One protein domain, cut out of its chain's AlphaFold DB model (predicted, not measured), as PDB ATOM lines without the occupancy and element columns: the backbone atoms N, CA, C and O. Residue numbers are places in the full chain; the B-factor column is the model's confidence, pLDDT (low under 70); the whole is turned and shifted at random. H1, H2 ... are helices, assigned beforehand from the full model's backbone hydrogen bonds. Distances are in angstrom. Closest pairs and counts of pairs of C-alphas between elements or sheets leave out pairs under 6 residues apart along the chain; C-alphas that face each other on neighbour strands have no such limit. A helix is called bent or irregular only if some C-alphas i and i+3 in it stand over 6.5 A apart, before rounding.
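This is residues 49 to 82, 96 to 130, 145 to 194, 211 to 235 and 250 to 259 of the 318 residues of the protein "Hypothetical protein" of Ditylum brightwellii (UniProt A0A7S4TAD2). Two antiparallel helix pairs, H6 with H7 and H2 with H3, are stacked crosswise, H7 crossing H3. H4 and H1 make one end of the long axis, short H5 fills the corner between H4 and the H2-H3 pair, and short H8 packs on H2. The printed part has 154 residues with eight named helices, H1 to H8 in chain order, and no named strand: all helix. It is compact, with a radius of gyration of the C-alphas of 15.6 A and spans of 50 by 39 by 27 A.

Find C-alpha 174 at (632.555, 387.177, 467.939); H6 runs from there to residue 193, 27.9 A, with a kink of 45 degrees near residue 181. It is only just irregular: C-alphas 179 and 182 are 6.8 A apart. H7 is residues 218 to 230, 18.5 A. H3 is residues 106 to 123, 25.7 A, and H2 residues 64 to 82, 27.0 A. H4, residues 145 to 163, measures 26.9 A. H1, residues 49 to 59, begins at (618.057, 396.876, 477.007). H5 is residues 168 to 171; H8, residues 250 to 254, ends at (632.899, 383.787, 461.871).

H6 touches H7 at a shallow tilt of 22 degrees, opposite ways; the closest C-alphas, Tyr 181 and Gly 229, are 6.7 A apart. With residues 221 to 225 alone, H7 touches H3 at a steep tilt of 63 degrees, closest at C-alphas Ser 221 and Cys 113, 6.2 A. H3 touches H2 at a shallow tilt of 22 degrees, opposite ways, C-alphas Arg 107 and Ala 76 closest at 4.8 A. H8 touches H2 at residues 67 to 71 alone, C-alphas Leu 253 and Ala 67 closest at 5.1 A. H5 touches H2, C-alphas Ser 169 and Ile 64 closest at 4.8 A. H4 touches H1 at a steep tilt of 57 degrees, C-alphas Val 153 and Ala 50 closest at 6.1 A. Every O i to N i+4 pair is within hydrogen-bond range in H1, H2, H3, H4, H7 and H8, and 13 of 16 in H6; H5 is too short for one.

Look for four cuts, with C-alpha gaps of 14.2 A from 82 to 96, 16.5 A from 130 to 145, 11.8 A from 194 to 211 and 7.8 A from 235 to 250. The links printed whole, H1 to H2, H4 to H5 and H5 to H6, are tight. Residues 96 and 235 have pLDDT under 70.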
ATOM      1  N   PRO A  49     617.146 396.927 478.153       89.50
ATOM      2  CA  PRO A  49     618.057 396.876 477.007       89.50
ATOM      3  C   PRO A  49     619.333 396.059 477.272       89.50
ATOM      4  O   PRO A  49     619.793 395.321 476.404       89.50
ATOM      5  N   ALA A  50     619.851 396.099 478.504       92.12
ATOM      6  CA  ALA A  50     620.981 395.283 478.938       92.12
ATOM      7  C   ALA A  50     620.713 393.763 478.919       92.12
ATOM      8  O   ALA A  50     621.600 392.987 478.570       92.12
ATOM      9  N   GLU A  51     619.507 393.321 479.279       91.81
ATOM     10  CA  GLU A  51     619.099 391.910 479.248       91.81
ATOM     11  C   GLU A  51     618.927 391.410 477.815       91.81
ATOM     12  O   GLU A  51     619.375 390.308 477.503       91.81
ATOM     13  N   ILE A  52     618.342 392.229 476.932       92.38
ATOM     14  CA  ILE A  52     618.217 391.909 475.501       92.38
ATOM     15  C   ILE A  52     619.610 391.736 474.888       92.38
ATOM     16  O   ILE A  52     619.871 390.744 474.205       92.38
ATOM     17  N   LEU A  53     620.528 392.666 475.177       94.44
ATOM     18  CA  LEU A  53     621.918 392.562 474.742       94.44
ATOM     19  C   LEU A  53     622.583 391.307 475.314       94.44
ATOM     20  O   LEU A  53     623.166 390.540 474.557       94.44
ATOM     21  N   ALA A  54     622.443 391.030 476.612       94.94
ATOM     22  CA  ALA A  54     623.020 389.835 477.225       94.94
ATOM     23  C   ALA A  54     622.515 388.538 476.565       94.94
ATOM     24  O   ALA A  54     623.315 387.652 476.261       94.94
ATOM     25  N   GLN A  55     621.210 388.440 476.287       94.00
ATOM     26  CA  GLN A  55     620.634 387.304 475.564       94.00
ATOM     27  C   GLN A  55     621.219 387.197 474.152       94.00
ATOM     28  O   GLN A  55     621.703 386.126 473.779       94.00
ATOM     29  N   SER A  56     621.273 388.311 473.412       95.44
ATOM     30  CA  SER A  56     621.863 388.372 472.070       95.44
ATOM     31  C   SER A  56     623.313 387.866 472.057       95.44
ATOM     32  O   SER A  56     623.644 386.980 471.267       95.44
ATOM     33  N   LEU A  57     624.149 388.312 473.003       95.75
ATOM     34  CA  LEU A  57     625.548 387.880 473.135       95.75
ATOM     35  C   LEU A  57     625.687 386.373 473.410       95.75
ATOM     36  O   LEU A  57     626.628 385.735 472.938       95.75
ATOM     37  N   THR A  58     624.760 385.778 474.169       94.44
ATOM     38  CA  THR A  58     624.762 384.324 474.425       94.44
ATOM     39  C   THR A  58     624.216 383.503 473.259       94.44
ATOM     40  O   THR A  58     624.565 382.327 473.127       94.44
ATOM     41  N   SER A  59     623.398 384.098 472.391       95.56
ATOM     42  CA  SER A  59     622.923 383.468 471.155       95.56
ATOM     43  C   SER A  59     623.888 383.620 469.977       95.56
ATOM     44  O   SER A  59     623.716 382.924 468.983       95.56
ATOM     45  N   ASP A  60     624.912 384.468 470.109       95.31
ATOM     46  CA  ASP A  60     625.888 384.763 469.057       95.31
ATOM     47  C   ASP A  60     626.601 383.493 468.558       95.31
ATOM     48  O   ASP A  60     627.008 382.641 469.361       95.31
ATOM     49  N   GLN A  61     626.724 383.349 467.241       95.75
ATOM     50  CA  GLN A  61     627.352 382.207 466.577       95.75
ATOM     51  C   GLN A  61     628.249 382.695 465.435       95.75
ATOM     52  O   GLN A  61     627.848 383.604 464.714       95.75
ATOM     53  N   PRO A  62     629.409 382.054 465.223       96.62
ATOM     54  CA  PRO A  62     629.921 380.889 465.944       96.62
ATOM     55  C   PRO A  62     630.496 381.235 467.328       96.62
ATOM     56  O   PRO A  62     630.887 382.367 467.615       96.62
ATOM     57  N   LYS A  63     630.569 380.228 468.209       97.88
ATOM     58  CA  LYS A  63     631.243 380.360 469.512       97.88
ATOM     59  C   LYS A  63     632.749 380.532 469.342       97.88
ATOM     60  O   LYS A  63     633.354 379.900 468.475       97.88
ATOM     61  N   ILE A  64     633.360 381.300 470.245       98.19
ATOM     62  CA  ILE A  64     634.803 381.592 470.242       98.19
ATOM     63  C   ILE A  64     635.646 380.307 470.174       98.19
ATOM     64  O   ILE A  64     636.592 380.234 469.401       98.19
ATOM     65  N   ASP A  65     635.291 379.267 470.936       98.25
ATOM     66  CA  ASP A  65     635.991 377.973 470.925       98.25
ATOM     67  C   ASP A  65     636.000 377.310 469.536       98.25
ATOM     68  O   ASP A  65     637.013 376.740 469.132       98.25
ATOM     69  N   SER A  66     634.898 377.421 468.789       97.75
ATOM     70  CA  SER A  66     634.807 376.906 467.421       97.75
ATOM     71  C   SER A  66     635.682 377.720 466.471       97.75
ATOM     72  O   SER A  66     636.449 377.137 465.709       97.75
ATOM     73  N   ALA A  67     635.626 379.051 466.558       97.50
ATOM     74  CA  ALA A  67     636.428 379.938 465.719       97.50
ATOM     75  C   ALA A  67     637.937 379.748 465.951       97.50
ATOM     76  O   ALA A  67     638.699 379.656 464.991       97.50
ATOM     77  N   VAL A  68     638.376 379.595 467.209       98.19
ATOM     78  CA  VAL A  68     639.786 379.316 467.537       98.19
ATOM     79  C   VAL A  68     640.241 377.970 466.960       98.19
ATOM     80  O   VAL A  68     641.363 377.866 466.470       98.19
ATOM     81  N   LYS A  69     639.388 376.938 466.969       97.50
ATOM     82  CA  LYS A  69     639.711 375.636 466.356       97.50
ATOM     83  C   LYS A  69     639.820 375.728 464.834       97.50
ATOM     84  O   LYS A  69     640.773 375.192 464.277       97.50
ATOM     85  N   SER A  70     638.889 376.423 464.181       96.69
ATOM     86  CA  SER A  70     638.951 376.679 462.737       96.69
ATOM     87  C   SER A  70     640.214 377.451 462.365       96.69
ATOM     88  O   SER A  70     640.910 377.080 461.422       96.69
ATOM     89  N   TYR A  71     640.555 378.475 463.148       97.44
ATOM     90  CA  TYR A  71     641.771 379.256 462.959       97.44
ATOM     91  C   TYR A  71     643.043 378.423 463.139       97.44
ATOM     92  O   TYR A  71     643.926 378.456 462.292       97.44
ATOM     93  N   MET A  72     643.112 377.598 464.186       97.06
ATOM     94  CA  MET A  72     644.209 376.649 464.390       97.06
ATOM     95  C   MET A  72     644.400 375.738 463.165       97.06
ATOM     96  O   MET A  72     645.513 375.580 462.669       97.06
ATOM     97  N   SER A  73     643.312 375.164 462.639       96.19
ATOM     98  CA  SER A  73     643.366 374.346 461.423       96.19
ATOM     99  C   SER A  73     643.828 375.140 460.196       96.19
ATOM    100  O   SER A  73     644.595 374.608 459.397       96.19
ATOM    101  N   LEU A  74     643.412 376.402 460.063       94.69
ATOM    102  CA  LEU A  74     643.842 377.295 458.986       94.69
ATOM    103  C   LEU A  74     645.352 377.576 459.051       94.69
ATOM    104  O   LEU A  74     646.043 377.396 458.051       94.69
ATOM    105  N   CYS A  75     645.882 377.955 460.217       95.31
ATOM    106  CA  CYS A  75     647.314 378.215 460.409       95.31
ATOM    107  C   CYS A  75     648.167 376.965 460.153       95.31
ATOM    108  O   CYS A  75     649.221 377.038 459.517       95.31
ATOM    109  N   ALA A  76     647.693 375.807 460.619       94.62
ATOM    110  CA  ALA A  76     648.343 374.526 460.373       94.62
ATOM    111  C   ALA A  76     648.384 374.187 458.874       94.62
ATOM    112  O   ALA A  76     649.435 373.808 458.369       94.62
ATOM    113  N   ALA A  77     647.268 374.359 458.154       92.75
ATOM    114  CA  ALA A  77     647.211 374.117 456.714       92.75
ATOM    115  C   ALA A  77     648.153 375.049 455.939       92.75
ATOM    116  O   ALA A  77     648.909 374.581 455.094       92.75
ATOM    117  N   ARG A  78     648.164 376.345 456.275       91.75
ATOM    118  CA  ARG A  78     649.057 377.342 455.664       91.75
ATOM    119  C   ARG A  78     650.526 376.975 455.806       91.75
ATOM    120  O   ARG A  78     651.252 376.985 454.819       91.75
ATOM    121  N   SER A  79     650.930 376.604 457.018       92.19
ATOM    122  CA  SER A  79     652.324 376.262 457.324       92.19
ATOM    123  C   SER A  79     652.800 374.990 456.608       92.19
ATOM    124  O   SER A  79     653.995 374.818 456.408       92.19
ATOM    125  N   LEU A  80     651.883 374.093 456.220       89.94
ATOM    126  CA  LEU A  80     652.207 372.892 455.439       89.94
ATOM    127  C   LEU A  80     652.303 373.172 453.935       89.94
ATOM    128  O   LEU A  80     653.020 372.474 453.234       89.94
ATOM    129  N   THR A  81     651.581 374.174 453.428       87.38
ATOM    130  CA  THR A  81     651.610 374.522 451.998       87.38
ATOM    131  C   THR A  81     652.781 375.426 451.619       87.38
ATOM    132  O   THR A  81     653.198 375.432 450.469       87.38
ATOM    133  N   THR A  82     653.338 376.187 452.565       79.19
ATOM    134  CA  THR A  82     654.464 377.094 452.291       79.19
ATOM    135  C   THR A  82     655.756 376.360 451.941       79.19
ATOM    136  O   THR A  82     656.555 376.882 451.176       79.19
ATOM    137  N   SER A  96     650.410 389.715 456.711       69.00
ATOM    138  CA  SER A  96     650.662 389.472 458.140       69.00
ATOM    139  C   SER A  96     649.985 388.176 458.630       69.00
ATOM    140  O   SER A  96     649.328 388.166 459.670       69.00
ATOM    141  N   CYS A  97     650.091 387.103 457.852       83.56
ATOM    142  CA  CYS A  97     649.652 385.767 458.194       83.56
ATOM    143  C   CYS A  97     650.731 385.133 459.072       83.56
ATOM    144  O   CYS A  97     651.924 385.240 458.782       83.56
ATOM    145  N   CYS A  98     650.323 384.480 460.150       89.38
ATOM    146  CA  CYS A  98     651.208 383.689 460.974       89.38
ATOM    147  C   CYS A  98     651.531 382.371 460.263       89.38
ATOM    148  O   CYS A  98     650.655 381.656 459.766       89.38
ATOM    149  N   TYR A  99     652.821 382.061 460.244       91.19
ATOM    150  CA  TYR A  99     653.381 380.798 459.795       91.19
ATOM    151  C   TYR A  99     654.281 380.280 460.913       91.19
ATOM    152  O   TYR A  99     654.916 381.077 461.606       91.19
ATOM    153  N   PHE A 100     654.300 378.965 461.109       93.69
ATOM    154  CA  PHE A 100     655.139 378.310 462.116       93.69
ATOM    155  C   PHE A 100     656.377 377.689 461.455       93.69
ATOM    156  O   PHE A 100     656.539 376.469 461.462       93.69
ATOM    157  N   SER A 101     657.198 378.526 460.821       91.62
ATOM    158  CA  SER A 101     658.379 378.118 460.048       91.62
ATOM    159  C   SER A 101     659.521 377.602 460.925       91.62
ATOM    160  O   SER A 101     660.312 376.771 460.482       91.62
ATOM    161  N   SER A 102     659.607 378.069 462.170       91.56
ATOM    162  CA  SER A 102     660.650 377.683 463.124       91.56
ATOM    163  C   SER A 102     660.307 376.411 463.901       91.56
ATOM    164  O   SER A 102     661.156 375.862 464.608       91.56
ATOM    165  N   SER A 103     659.066 375.922 463.805       92.56
ATOM    166  CA  SER A 103     658.627 374.714 464.501       92.56
ATOM    167  C   SER A 103     658.810 373.459 463.649       92.56
ATOM    168  O   SER A 103     658.447 373.428 462.478       92.56
ATOM    169  N   SER A 104     659.287 372.373 464.263       92.69
ATOM    170  CA  SER A 104     659.397 371.068 463.600       92.69
ATOM    171  C   SER A 104     658.042 370.420 463.284       92.69
ATOM    172  O   SER A 104     657.949 369.639 462.339       92.69
ATOM    173  N   ASP A 105     656.989 370.734 464.049       95.25
ATOM    174  CA  ASP A 105     655.608 370.354 463.729       95.25
ATOM    175  C   ASP A 105     654.691 371.586 463.850       95.25
ATOM    176  O   ASP A 105     654.210 371.902 464.950       95.25
ATOM    177  N   PRO A 106     654.389 372.272 462.730       94.50
ATOM    178  CA  PRO A 106     653.573 373.483 462.746       94.50
ATOM    179  C   PRO A 106     652.151 373.239 463.275       94.50
ATOM    180  O   PRO A 106     651.522 374.147 463.826       94.50
ATOM    181  N   ARG A 107     651.631 372.005 463.183       96.00
ATOM    182  CA  ARG A 107     650.310 371.655 463.735       96.00
ATOM    183  C   ARG A 107     650.343 371.680 465.257       96.00
ATOM    184  O   ARG A 107     649.401 372.161 465.886       96.00
ATOM    185  N   MET A 108     651.429 371.185 465.851       97.06
ATOM    186  CA  MET A 108     651.616 371.202 467.301       97.06
ATOM    187  C   MET A 108     651.859 372.615 467.824       97.06
ATOM    188  O   MET A 108     651.276 372.970 468.850       97.06
ATOM    189  N   ALA A 109     652.646 373.433 467.119       96.56
ATOM    190  CA  ALA A 109     652.827 374.843 467.465       96.56
ATOM    191  C   ALA A 109     651.500 375.615 467.437       96.56
ATOM    192  O   ALA A 109     651.138 376.267 468.422       96.56
ATOM    193  N   SER A 110     650.713 375.446 466.369       97.00
ATOM    194  CA  SER A 110     649.381 376.045 466.257       97.00
ATOM    195  C   SER A 110     648.434 375.573 467.367       97.00
ATOM    196  O   SER A 110     647.772 376.388 468.012       97.00
ATOM    197  N   LEU A 111     648.412 374.268 467.667       97.38
ATOM    198  CA  LEU A 111     647.598 373.704 468.749       97.38
ATOM    199  C   LEU A 111     647.983 374.269 470.122       97.38
ATOM    200  O   LEU A 111     647.102 374.564 470.935       97.38
ATOM    201  N   LYS A 112     649.284 374.414 470.398       97.31
ATOM    202  CA  LYS A 112     649.782 375.030 471.634       97.31
ATOM    203  C   LYS A 112     649.331 376.492 471.730       97.31
ATOM    204  O   LYS A 112     648.747 376.859 472.749       97.31
ATOM    205  N   CYS A 113     649.492 377.281 470.665       97.75
ATOM    206  CA  CYS A 113     649.020 378.670 470.615       97.75
ATOM    207  C   CYS A 113     647.506 378.774 470.846       97.75
ATOM    208  O   CYS A 113     647.059 379.558 471.681       97.75
ATOM    209  N   ALA A 114     646.712 377.933 470.182       98.00
ATOM    210  CA  ALA A 114     645.261 377.897 470.337       98.00
ATOM    211  C   ALA A 114     644.833 377.559 471.777       98.00
ATOM    212  O   ALA A 114     643.922 378.181 472.326       98.00
ATOM    213  N   ARG A 115     645.505 376.597 472.425       97.81
ATOM    214  CA  ARG A 115     645.254 376.248 473.834       97.81
ATOM    215  C   ARG A 115     645.604 377.396 474.774       97.81
ATOM    216  O   ARG A 115     644.805 377.693 475.663       97.81
ATOM    217  N   SER A 116     646.748 378.042 474.568       97.19
ATOM    218  CA  SER A 116     647.160 379.213 475.343       97.19
ATOM    219  C   SER A 116     646.186 380.380 475.174       97.19
ATOM    220  O   SER A 116     645.758 380.969 476.165       97.19
ATOM    221  N   LEU A 117     645.723 380.641 473.948       97.75
ATOM    222  CA  LEU A 117     644.688 381.635 473.670       97.75
ATOM    223  C   LEU A 117     643.373 381.320 474.389       97.75
ATOM    224  O   LEU A 117     642.824 382.184 475.069       97.75
ATOM    225  N   LEU A 118     642.880 380.083 474.310       98.00
ATOM    226  CA  LEU A 118     641.658 379.685 475.018       98.00
ATOM    227  C   LEU A 118     641.814 379.759 476.537       98.00
ATOM    228  O   LEU A 118     640.846 380.075 477.229       98.00
ATOM    229  N   LYS A 119     643.001 379.462 477.069       97.19
ATOM    230  CA  LYS A 119     643.303 379.627 478.492       97.19
ATOM    231  C   LYS A 119     643.214 381.101 478.879       97.19
ATOM    232  O   LYS A 119     642.434 381.416 479.773       97.19
ATOM    233  N   ALA A 120     643.897 381.981 478.144       96.75
ATOM    234  CA  ALA A 120     643.873 383.424 478.367       96.75
ATOM    235  C   ALA A 120     642.449 384.001 478.282       96.75
ATOM    236  O   ALA A 120     642.026 384.715 479.186       96.75
ATOM    237  N   ILE A 121     641.673 383.624 477.258       97.50
ATOM    238  CA  ILE A 121     640.258 384.007 477.104       97.50
ATOM    239  C   ILE A 121     639.443 383.588 478.331       97.50
ATOM    240  O   ILE A 121     638.664 384.373 478.864       97.50
ATOM    241  N   ASN A 122     639.605 382.343 478.786       97.69
ATOM    242  CA  ASN A 122     638.764 381.795 479.845       97.69
ATOM    243  C   ASN A 122     639.152 382.251 481.256       97.69
ATOM    244  O   ASN A 122     638.332 382.120 482.162       97.69
ATOM    245  N   SER A 123     640.362 382.777 481.452       96.31
ATOM    246  CA  SER A 123     640.802 383.372 482.718       96.31
ATOM    247  C   SER A 123     640.723 384.901 482.738       96.31
ATOM    248  O   SER A 123     640.915 385.502 483.795       96.31
ATOM    249  N   LEU A 124     640.470 385.547 481.594       96.88
ATOM    250  CA  LEU A 124     640.435 387.001 481.493       96.88
ATOM    251  C   LEU A 124     639.300 387.579 482.341       96.88
ATOM    252  O   LEU A 124     638.128 387.283 482.113       96.88
ATOM    253  N   THR A 125     639.654 388.485 483.249       96.75
ATOM    254  CA  THR A 125     638.700 389.389 483.894       96.75
ATOM    255  C   THR A 125     638.834 390.761 483.253       96.75
ATOM    256  O   THR A 125     639.901 391.368 483.306       96.75
ATOM    257  N   ILE A 126     637.757 391.247 482.642       96.00
ATOM    258  CA  ILE A 126     637.713 392.571 482.025       96.00
ATOM    259  C   ILE A 126     637.629 393.608 483.158       96.00
ATOM    260  O   ILE A 126     636.683 393.541 483.956       96.00
ATOM    261  N   PRO A 127     638.597 394.535 483.282       94.69
ATOM    262  CA  PRO A 127     638.562 395.548 484.329       94.69
ATOM    263  C   PRO A 127     637.312 396.430 484.182       94.69
ATOM    264  O   PRO A 127     636.768 396.543 483.082       94.69
ATOM    265  N   PRO A 128     636.790 397.018 485.276       92.19
ATOM    266  CA  PRO A 128     635.816 398.091 485.136       92.19
ATOM    267  C   PRO A 128     636.415 399.201 484.278       92.19
ATOM    268  O   PRO A 128     637.616 399.445 484.368       92.19
ATOM    269  N   ASP A 129     635.579 399.859 483.477       85.50
ATOM    270  CA  ASP A 129     635.946 401.161 482.935       85.50
ATOM    271  C   ASP A 129     636.219 402.019 484.170       85.50
ATOM    272  O   ASP A 129     635.301 402.316 484.942       85.50
ATOM    273  N   GLU A 130     637.493 402.278 484.459       79.19
ATOM    274  CA  GLU A 130     637.818 403.324 485.405       79.19
ATOM    275  C   GLU A 130     637.267 404.564 484.730       79.19
ATOM    276  O   GLU A 130     637.767 404.957 483.682       79.19
ATOM    277  N   ASP A 145     626.442 406.070 472.950       86.56
ATOM    278  CA  ASP A 145     625.892 405.534 474.209       86.56
ATOM    279  C   ASP A 145     625.560 404.032 474.096       86.56
ATOM    280  O   ASP A 145     625.685 403.268 475.058       86.56
ATOM    281  N   VAL A 146     625.209 403.587 472.884       87.38
ATOM    282  CA  VAL A 146     624.969 402.181 472.541       87.38
ATOM    283  C   VAL A 146     626.226 401.317 472.699       87.38
ATOM    284  O   VAL A 146     626.151 400.259 473.324       87.38
ATOM    285  N   THR A 147     627.383 401.747 472.185       90.38
ATOM    286  CA  THR A 147     628.634 400.972 472.280       90.38
ATOM    287  C   THR A 147     629.148 400.923 473.713       90.38
ATOM    288  O   THR A 147     629.631 399.878 474.154       90.38
ATOM    289  N   LYS A 148     628.961 402.004 474.483       91.75
ATOM    290  CA  LYS A 148     629.290 402.037 475.915       91.75
ATOM    291  C   LYS A 148     628.401 401.101 476.734       91.75
ATOM    292  O   LYS A 148     628.896 400.391 477.616       91.75
ATOM    293  N   LEU A 149     627.095 401.074 476.458       93.25
ATOM    294  CA  LEU A 149     626.174 400.130 477.094       93.25
ATOM    295  C   LEU A 149     626.567 398.689 476.761       93.25
ATOM    296  O   LEU A 149     626.667 397.854 477.659       93.25
ATOM    297  N   GLU A 150     626.836 398.405 475.489       94.56
ATOM    298  CA  GLU A 150     627.234 397.080 475.033       94.56
ATOM    299  C   GLU A 150     628.536 396.604 475.686       94.56
ATOM    300  O   GLU A 150     628.554 395.513 476.262       94.56
ATOM    301  N   ARG A 151     629.589 397.435 475.702       94.94
ATOM    302  CA  ARG A 151     630.853 397.138 476.398       94.94
ATOM    303  C   ARG A 151     630.604 396.779 477.865       94.94
ATOM    304  O   ARG A 151     631.141 395.789 478.369       94.94
ATOM    305  N   ASN A 152     629.750 397.542 478.546       95.06
ATOM    306  CA  ASN A 152     629.395 397.285 479.940       95.06
ATOM    307  C   ASN A 152     628.656 395.958 480.132       95.06
ATOM    308  O   ASN A 152     628.973 395.212 481.063       95.06
ATOM    309  N   VAL A 153     627.711 395.633 479.249       96.50
ATOM    310  CA  VAL A 153     627.002 394.347 479.276       96.50
ATOM    311  C   VAL A 153     627.975 393.194 479.036       96.50
ATOM    312  O   VAL A 153     627.988 392.250 479.828       96.50
ATOM    313  N   VAL A 154     628.838 393.287 478.015       97.12
ATOM    314  CA  VAL A 154     629.869 392.278 477.726       97.12
ATOM    315  C   VAL A 154     630.745 392.057 478.953       97.12
ATOM    316  O   VAL A 154     630.910 390.917 479.376       97.12
ATOM    317  N   ARG A 155     631.239 393.125 479.587       97.19
ATOM    318  CA  ARG A 155     632.054 393.044 480.807       97.19
ATOM    319  C   ARG A 155     631.343 392.312 481.943       97.19
ATOM    320  O   ARG A 155     631.936 391.434 482.570       97.19
ATOM    321  N   ILE A 156     630.087 392.667 482.228       96.75
ATOM    322  CA  ILE A 156     629.300 392.044 483.304       96.75
ATOM    323  C   ILE A 156     629.096 390.554 483.019       96.75
ATOM    324  O   ILE A 156     629.367 389.726 483.892       96.75
ATOM    325  N   VAL A 157     628.655 390.213 481.806       97.44
ATOM    326  CA  VAL A 157     628.395 388.827 481.399       97.44
ATOM    327  C   VAL A 157     629.689 388.015 481.413       97.44
ATOM    328  O   VAL A 157     629.739 386.962 482.046       97.44
ATOM    329  N   TRP A 158     630.755 388.520 480.792       98.19
ATOM    330  CA  TRP A 158     632.058 387.858 480.712       98.19
ATOM    331  C   TRP A 158     632.626 387.552 482.096       98.19
ATOM    332  O   TRP A 158     632.908 386.397 482.419       98.19
ATOM    333  N   ASN A 159     632.726 388.568 482.955       97.81
ATOM    334  CA  ASN A 159     633.252 388.404 484.309       97.81
ATOM    335  C   ASN A 159     632.345 387.522 485.171       97.81
ATOM    336  O   ASN A 159     632.837 386.787 486.027       97.81
ATOM    337  N   GLY A 160     631.027 387.585 484.961       97.62
ATOM    338  CA  GLY A 160     630.066 386.694 485.606       97.62
ATOM    339  C   GLY A 160     630.314 385.227 485.250       97.62
ATOM    340  O   GLY A 160     630.334 384.382 486.143       97.62
ATOM    341  N   LEU A 161     630.570 384.922 483.973       97.88
ATOM    342  CA  LEU A 161     630.907 383.565 483.529       97.88
ATOM    343  C   LEU A 161     632.187 383.060 484.197       97.88
ATOM    344  O   LEU A 161     632.158 381.988 484.803       97.88
ATOM    345  N   VAL A 162     633.262 383.854 484.162       97.19
ATOM    346  CA  VAL A 162     634.556 383.489 484.763       97.19
ATOM    347  C   VAL A 162     634.425 383.241 486.267       97.19
ATOM    348  O   VAL A 162     634.870 382.206 486.760       97.19
ATOM    349  N   LYS A 163     633.750 384.135 487.005       97.50
ATOM    350  CA  LYS A 163     633.525 383.984 488.458       97.50
ATOM    351  C   LYS A 163     632.741 382.725 488.817       97.50
ATOM    352  O   LYS A 163     632.993 382.129 489.858       97.50
ATOM    353  N   ASN A 164     631.817 382.319 487.953       97.62
ATOM    354  CA  ASN A 164     631.011 381.116 488.137       97.62
ATOM    355  C   ASN A 164     631.713 379.838 487.633       97.62
ATOM    356  O   ASN A 164     631.088 378.783 487.592       97.62
ATOM    357  N   GLY A 165     632.983 379.915 487.210       96.81
ATOM    358  CA  GLY A 165     633.736 378.777 486.669       96.81
ATOM    359  C   GLY A 165     633.291 378.332 485.270       96.81
ATOM    360  O   GLY A 165     633.754 377.309 484.762       96.81
ATOM    361  N   ASN A 166     632.407 379.094 484.624       98.00
ATOM    362  CA  ASN A 166     631.990 378.849 483.252       98.00
ATOM    363  C   ASN A 166     633.015 379.438 482.285       98.00
ATOM    364  O   ASN A 166     633.617 380.471 482.555       98.00
ATOM    365  N   LYS A 167     633.199 378.793 481.131       98.19
ATOM    366  CA  LYS A 167     634.174 379.211 480.114       98.19
ATOM    367  C   LYS A 167     633.531 380.201 479.134       98.19
ATOM    368  O   LYS A 167     632.709 379.740 478.332       98.19
ATOM    369  N   PRO A 168     633.898 381.502 479.129       98.44
ATOM    370  CA  PRO A 168     633.420 382.464 478.135       98.44
ATOM    371  C   PRO A 168     633.530 381.947 476.701       98.44
ATOM    372  O   PRO A 168     632.583 382.096 475.931       98.44
ATOM    373  N   SER A 169     634.619 381.240 476.369       98.44
ATOM    374  CA  SER A 169     634.867 380.764 475.005       98.44
ATOM    375  C   SER A 169     633.808 379.790 474.475       98.44
ATOM    376  O   SER A 169     633.639 379.653 473.265       98.44
ATOM    377  N   LYS A 170     633.097 379.093 475.368       98.31
ATOM    378  CA  LYS A 170     632.051 378.125 475.008       98.31
ATOM    379  C   LYS A 170     630.664 378.751 474.864       98.31
ATOM    380  O   LYS A 170     629.784 378.126 474.282       98.31
ATOM    381  N   ILE A 171     630.453 379.937 475.435       98.06
ATOM    382  CA  ILE A 171     629.127 380.556 475.575       98.06
ATOM    383  C   ILE A 171     629.002 381.793 474.689       98.06
ATOM    384  O   ILE A 171     627.943 382.024 474.112       98.06
ATOM    385  N   LEU A 172     630.071 382.569 474.554       98.25
ATOM    386  CA  LEU A 172     630.076 383.827 473.818       98.25
ATOM    387  C   LEU A 172     630.653 383.643 472.405       98.25
ATOM    388  O   LEU A 172     631.392 382.687 472.145       98.25
ATOM    389  N   GLY A 173     630.275 384.545 471.500       97.50
ATOM    390  CA  GLY A 173     630.728 384.580 470.108       97.50
ATOM    391  C   GLY A 173     631.641 385.769 469.793       97.50
ATOM    392  O   GLY A 173     632.275 386.343 470.688       97.50
ATOM    393  N   LYS A 174     631.712 386.112 468.502       97.00
ATOM    394  CA  LYS A 174     632.555 387.177 467.939       97.00
ATOM    395  C   LYS A 174     632.316 388.524 468.611       97.00
ATOM    396  O   LYS A 174     633.277 389.205 468.970       97.00
ATOM    397  N   ARG A 175     631.045 388.890 468.804       95.94
ATOM    398  CA  ARG A 175     630.641 390.227 469.256       95.94
ATOM    399  C   ARG A 175     631.152 390.531 470.659       95.94
ATOM    400  O   ARG A 175     631.689 391.596 470.901       95.94
ATOM    401  N   SER A 176     631.078 389.569 471.576       97.50
ATOM    402  CA  SER A 176     631.669 389.728 472.912       97.50
ATOM    403  C   SER A 176     633.195 389.751 472.872       97.50
ATOM    404  O   SER A 176     633.835 390.456 473.653       97.50
ATOM    405  N   LEU A 177     633.791 388.939 471.995       97.88
ATOM    406  CA  LEU A 177     635.238 388.820 471.913       97.88
ATOM    407  C   LEU A 177     635.887 390.111 471.410       97.88
ATOM    408  O   LEU A 177     636.943 390.451 471.925       97.88
ATOM    409  N   SER A 178     635.271 390.852 470.484       96.81
ATOM    410  CA  SER A 178     635.825 392.117 469.970       96.81
ATOM    411  C   SER A 178     636.112 393.141 471.079       96.81
ATOM    412  O   SER A 178     637.139 393.812 471.032       96.81
ATOM    413  N   TYR A 179     635.279 393.195 472.124       96.00
ATOM    414  CA  TYR A 179     635.508 394.047 473.298       96.00
ATOM    415  C   TYR A 179     636.552 393.479 474.268       96.00
ATOM    416  O   TYR A 179     637.283 394.232 474.907       96.00
ATOM    417  N   ALA A 180     636.627 392.154 474.404       96.94
ATOM    418  CA  ALA A 180     637.551 391.493 475.327       96.94
ATOM    419  C   ALA A 180     638.982 391.374 474.765       96.94
ATOM    420  O   ALA A 180     639.958 391.377 475.518       96.94
ATOM    421  N   TYR A 181     639.122 391.273 473.442       97.69
ATOM    422  CA  TYR A 181     640.382 390.960 472.772       97.69
ATOM    423  C   TYR A 181     641.504 391.983 472.976       97.69
ATOM    424  O   TYR A 181     642.644 391.557 473.174       97.69
ATOM    425  N   PRO A 182     641.242 393.305 473.009       96.75
ATOM    426  CA  PRO A 182     642.281 394.290 473.296       96.75
ATOM    427  C   PRO A 182     643.001 394.030 474.625       96.75
ATOM    428  O   PRO A 182     644.213 394.216 474.718       96.75
ATOM    429  N   TYR A 183     642.291 393.538 475.647       96.25
ATOM    430  CA  TYR A 183     642.907 393.164 476.922       96.25
ATOM    431  C   TYR A 183     643.788 391.921 476.783       96.25
ATOM    432  O   TYR A 183     644.870 391.880 477.357       96.25
ATOM    433  N   ILE A 184     643.379 390.937 475.977       96.75
ATOM    434  CA  ILE A 184     644.184 389.740 475.686       96.75
ATOM    435  C   ILE A 184     645.485 390.134 474.987       96.75
ATOM    436  O   ILE A 184     646.552 389.685 475.396       96.75
ATOM    437  N   LEU A 185     645.419 391.012 473.985       96.19
ATOM    438  CA  LEU A 185     646.618 391.503 473.304       96.19
ATOM    439  C   LEU A 185     647.548 392.250 474.262       96.19
ATOM    440  O   LEU A 185     648.744 391.984 474.251       96.19
ATOM    441  N   LYS A 186     647.016 393.100 475.151       95.12
ATOM    442  CA  LYS A 186     647.822 393.751 476.201       95.12
ATOM    443  C   LYS A 186     648.538 392.728 477.092       95.12
ATOM    444  O   LYS A 186     649.717 392.913 477.383       95.12
ATOM    445  N   LEU A 187     647.865 391.639 477.485       93.75
ATOM    446  CA  LEU A 187     648.478 390.553 478.267       93.75
ATOM    447  C   LEU A 187     649.614 389.862 477.497       93.75
ATOM    448  O   LEU A 187     650.681 389.637 478.061       93.75
ATOM    449  N   VAL A 188     649.393 389.552 476.217       93.94
ATOM    450  CA  VAL A 188     650.384 388.907 475.340       93.94
ATOM    451  C   VAL A 188     651.602 389.808 475.132       93.94
ATOM    452  O   VAL A 188     652.734 389.347 475.266       93.94
ATOM    453  N   THR A 189     651.393 391.095 474.848       93.12
ATOM    454  CA  THR A 189     652.479 392.066 474.659       93.12
ATOM    455  C   THR A 189     653.276 392.268 475.946       93.12
ATOM    456  O   THR A 189     654.502 392.252 475.899       93.12
ATOM    457  N   ALA A 190     652.614 392.373 477.102       91.88
ATOM    458  CA  ALA A 190     653.301 392.476 478.389       91.88
ATOM    459  C   ALA A 190     654.162 391.234 478.689       91.88
ATOM    460  O   ALA A 190     655.301 391.366 479.129       91.88
ATOM    461  N   ALA A 191     653.647 390.033 478.396       91.12
ATOM    462  CA  ALA A 191     654.393 388.782 478.548       91.12
ATOM    463  C   ALA A 191     655.573 388.663 477.566       91.12
ATOM    464  O   ALA A 191     656.575 388.017 477.868       91.12
ATOM    465  N   ALA A 192     655.477 389.281 476.385       90.50
ATOM    466  CA  ALA A 192     656.580 389.328 475.431       90.50
ATOM    467  C   ALA A 192     657.731 390.214 475.931       90.50
ATOM    468  O   ALA A 192     658.893 389.824 475.814       90.50
ATOM    469  N   SER A 193     657.410 391.365 476.531       90.25
ATOM    470  CA  SER A 193     658.395 392.326 477.043       90.25
ATOM    471  C   SER A 193     659.108 391.874 478.322       90.25
ATOM    472  O   SER A 193     660.194 392.358 478.608       90.25
ATOM    473  N   SER A 194     658.545 390.943 479.097       84.06
ATOM    474  CA  SER A 194     659.092 390.544 480.405       84.06
ATOM    475  C   SER A 194     660.276 389.566 480.351       84.06
ATOM    476  O   SER A 194     660.575 388.937 481.363       84.06
ATOM    477  N   VAL A 211     650.827 383.065 479.529       92.19
ATOM    478  CA  VAL A 211     649.997 383.389 478.356       92.19
ATOM    479  C   VAL A 211     650.623 382.866 477.063       92.19
ATOM    480  O   VAL A 211     649.898 382.443 476.163       92.19
ATOM    481  N   LEU A 212     651.953 382.872 476.949       94.31
ATOM    482  CA  LEU A 212     652.648 382.384 475.759       94.31
ATOM    483  C   LEU A 212     652.937 380.878 475.884       94.31
ATOM    484  O   LEU A 212     653.339 380.418 476.951       94.31
ATOM    485  N   PRO A 213     652.714 380.082 474.824       94.38
ATOM    486  CA  PRO A 213     653.005 378.653 474.851       94.38
ATOM    487  C   PRO A 213     654.505 378.372 475.004       94.38
ATOM    488  O   PRO A 213     655.343 378.998 474.361       94.38
ATOM    489  N   VAL A 214     654.828 377.364 475.814       91.62
ATOM    490  CA  VAL A 214     656.194 376.844 475.952       91.62
ATOM    491  C   VAL A 214     656.567 376.041 474.691       91.62
ATOM    492  O   VAL A 214     655.743 375.301 474.137       91.62
ATOM    493  N   ASP A 215     657.806 376.199 474.225       92.38
ATOM    494  CA  ASP A 215     658.378 375.593 473.006       92.38
ATOM    495  C   ASP A 215     657.705 375.983 471.677       92.38
ATOM    496  O   ASP A 215     657.724 375.215 470.713       92.38
ATOM    497  N   VAL A 216     657.086 377.157 471.604       95.06
ATOM    498  CA  VAL A 216     656.785 377.804 470.320       95.06
ATOM    499  C   VAL A 216     657.588 379.089 470.269       95.06
ATOM    500  O   VAL A 216     657.752 379.751 471.297       95.06
ATOM    501  N   GLU A 217     658.111 379.442 469.097       95.25
ATOM    502  CA  GLU A 217     658.849 380.689 468.967       95.25
ATOM    503  C   GLU A 217     657.954 381.863 469.397       95.25
ATOM    504  O   GLU A 217     656.769 381.958 469.049       95.25
ATOM    505  N   ARG A 218     658.524 382.764 470.202       93.88
ATOM    506  CA  ARG A 218     657.797 383.899 470.778       93.88
ATOM    507  C   ARG A 218     657.156 384.764 469.692       93.88
ATOM    508  O   ARG A 218     655.990 385.127 469.825       93.88
ATOM    509  N   ASN A 219     657.895 385.071 468.627       94.38
ATOM    510  CA  ASN A 219     657.414 385.928 467.544       94.38
ATOM    511  C   ASN A 219     656.248 385.285 466.787       94.38
ATOM    512  O   ASN A 219     655.222 385.934 466.592       94.38
ATOM    513  N   GLU A 220     656.359 384.000 466.446       95.06
ATOM    514  CA  GLU A 220     655.285 383.235 465.801       95.06
ATOM    515  C   GLU A 220     654.025 383.192 466.671       95.06
ATOM    516  O   GLU A 220     652.914 383.408 466.185       95.06
ATOM    517  N   SER A 221     654.202 382.992 467.980       95.69
ATOM    518  CA  SER A 221     653.097 383.021 468.937       95.69
ATOM    519  C   SER A 221     652.406 384.385 468.921       95.69
ATOM    520  O   SER A 221     651.196 384.453 468.723       95.69
ATOM    521  N   ILE A 222     653.153 385.485 469.073       95.62
ATOM    522  CA  ILE A 222     652.600 386.851 469.062       95.62
ATOM    523  C   ILE A 222     651.867 387.142 467.748       95.62
ATOM    524  O   ILE A 222     650.775 387.711 467.778       95.62
ATOM    525  N   LEU A 223     652.428 386.728 466.609       95.44
ATOM    526  CA  LEU A 223     651.781 386.862 465.304       95.44
ATOM    527  C   LEU A 223     650.469 386.078 465.243       95.44
ATOM    528  O   LEU A 223     649.474 386.632 464.782       95.44
ATOM    529  N   PHE A 224     650.422 384.853 465.777       96.94
ATOM    530  CA  PHE A 224     649.190 384.065 465.870       96.94
ATOM    531  C   PHE A 224     648.094 384.809 466.645       96.94
ATOM    532  O   PHE A 224     646.963 384.906 466.165       96.94
ATOM    533  N   PHE A 225     648.425 385.380 467.813       97.19
ATOM    534  CA  PHE A 225     647.485 386.194 468.598       97.19
ATOM    535  C   PHE A 225     647.065 387.461 467.842       97.19
ATOM    536  O   PHE A 225     645.888 387.823 467.824       97.19
ATOM    537  N   ARG A 226     648.005 388.162 467.211       96.38
ATOM    538  CA  ARG A 226     647.711 389.412 466.507       96.38
ATOM    539  C   ARG A 226     646.801 389.184 465.306       96.38
ATOM    540  O   ARG A 226     645.794 389.874 465.173       96.38
ATOM    541  N   GLU A 227     647.124 388.207 464.466       95.69
ATOM    542  CA  GLU A 227     646.329 387.885 463.287       95.69
ATOM    543  C   GLU A 227     644.918 387.432 463.678       95.69
ATOM    544  O   GLU A 227     643.960 387.964 463.125       95.69
ATOM    545  N   PHE A 228     644.752 386.565 464.686       96.94
ATOM    546  CA  PHE A 228     643.411 386.178 465.145       96.94
ATOM    547  C   PHE A 228     642.565 387.394 465.559       96.94
ATOM    548  O   PHE A 228     641.377 387.465 465.248       96.94
ATOM    549  N   GLY A 229     643.190 388.387 466.202       96.06
ATOM    550  CA  GLY A 229     642.554 389.661 466.537       96.06
ATOM    551  C   GLY A 229     642.159 390.488 465.321       96.06
ATOM    552  O   GLY A 229     641.069 391.051 465.295       96.06
ATOM    553  N   ASN A 230     643.003 390.512 464.290       94.50
ATOM    554  CA  ASN A 230     642.732 391.218 463.035       94.50
ATOM    555  C   ASN A 230     641.557 390.609 462.247       94.50
ATOM    556  O   ASN A 230     641.024 391.267 461.355       94.50
ATOM    557  N   LEU A 231     641.129 389.385 462.575       94.38
ATOM    558  CA  LEU A 231     639.947 388.741 461.991       94.38
ATOM    559  C   LEU A 231     638.635 389.112 462.710       94.38
ATOM    560  O   LEU A 231     637.562 388.734 462.232       94.38
ATOM    561  N   LEU A 232     638.697 389.823 463.846       93.94
ATOM    562  CA  LEU A 232     637.529 390.233 464.638       93.94
ATOM    563  C   LEU A 232     636.772 391.456 464.116       93.94
ATOM    564  O   LEU A 232     635.548 391.436 464.244       93.94
ATOM    565  N   PRO A 233     637.412 392.513 463.573       89.25
ATOM    566  CA  PRO A 233     636.686 393.643 463.024       89.25
ATOM    567  C   PRO A 233     635.629 393.178 462.029       89.25
ATOM    568  O   PRO A 233     635.839 392.265 461.222       89.25
ATOM    569  N   GLU A 234     634.454 393.780 462.125       73.25
ATOM    570  CA  GLU A 234     633.376 393.504 461.201       73.25
ATOM    571  C   GLU A 234     633.788 394.069 459.844       73.25
ATOM    572  O   GLU A 234     633.860 395.282 459.659       73.25
ATOM    573  N   GLN A 235     634.080 393.198 458.876       62.25
ATOM    574  CA  GLN A 235     634.305 393.601 457.484       62.25
ATOM    575  C   GLN A 235     632.982 394.023 456.824       62.25
ATOM    576  O   GLN A 235     632.695 393.677 455.681       62.25
ATOM    577  N   SER A 250     638.110 385.978 457.774       93.81
ATOM    578  CA  SER A 250     637.126 386.400 458.780       93.81
ATOM    579  C   SER A 250     635.780 385.714 458.533       93.81
ATOM    580  O   SER A 250     635.220 385.137 459.463       93.81
ATOM    581  N   ALA A 251     635.313 385.683 457.280       92.56
ATOM    582  CA  ALA A 251     634.104 384.953 456.887       92.56
ATOM    583  C   ALA A 251     634.238 383.445 457.162       92.56
ATOM    584  O   ALA A 251     633.354 382.826 457.748       92.56
ATOM    585  N   LEU A 252     635.395 382.855 456.839       93.44
ATOM    586  CA  LEU A 252     635.659 381.438 457.108       93.44
ATOM    587  C   LEU A 252     635.526 381.077 458.601       93.44
ATOM    588  O   LEU A 252     635.062 379.987 458.935       93.44
ATOM    589  N   LEU A 253     635.966 381.962 459.496       95.50
ATOM    590  CA  LEU A 253     635.967 381.724 460.940       95.50
ATOM    591  C   LEU A 253     634.632 382.059 461.605       95.50
ATOM    592  O   LEU A 253     634.258 381.388 462.569       95.50
ATOM    593  N   TRP A 254     633.979 383.125 461.146       95.44
ATOM    594  CA  TRP A 254     632.899 383.787 461.871       95.44
ATOM    595  C   TRP A 254     631.533 383.726 461.184       95.44
ATOM    596  O   TRP A 254     630.560 384.190 461.775       95.44
ATOM    597  N   ASP A 255     631.416 383.149 459.986       94.38
ATOM    598  CA  ASP A 255     630.103 382.936 459.379       94.38
ATOM    599  C   ASP A 255     629.301 381.886 460.165       94.38
ATOM    600  O   ASP A 255     629.822 380.880 460.658       94.38
ATOM    601  N   ILE A 256     627.987 382.103 460.251       93.50
ATOM    602  CA  ILE A 256     627.042 381.239 460.982       93.50
ATOM    603  C   ILE A 256     627.036 379.804 460.424       93.50
ATOM    604  O   ILE A 256     626.757 378.846 461.146       93.50
ATOM    605  N   ASP A 257     627.366 379.635 459.143       93.06
ATOM    606  CA  ASP A 257     627.444 378.332 458.480       93.06
ATOM    607  C   ASP A 257     628.767 377.582 458.741       93.06
ATOM    608  O   ASP A 257     628.958 376.474 458.224       93.06
ATOM    609  N   GLY A 258     629.662 378.162 459.550       89.94
ATOM    610  CA  GLY A 258     630.998 377.642 459.822       89.94
ATOM    611  C   GLY A 258     631.962 377.816 458.647       89.94
ATOM    612  O   GLY A 258     632.853 376.984 458.473       89.94
ATOM    613  N   GLY A 259     631.742 378.827 457.803       91.62
ATOM    614  CA  GLY A 259     632.591 379.158 456.663       91.62
ATOM    615  C   GLY A 259     632.375 378.268 455.437       91.62
ATOM    616  O   GLY A 259     633.211 378.246 454.531       91.62
TER     617      GLY A 259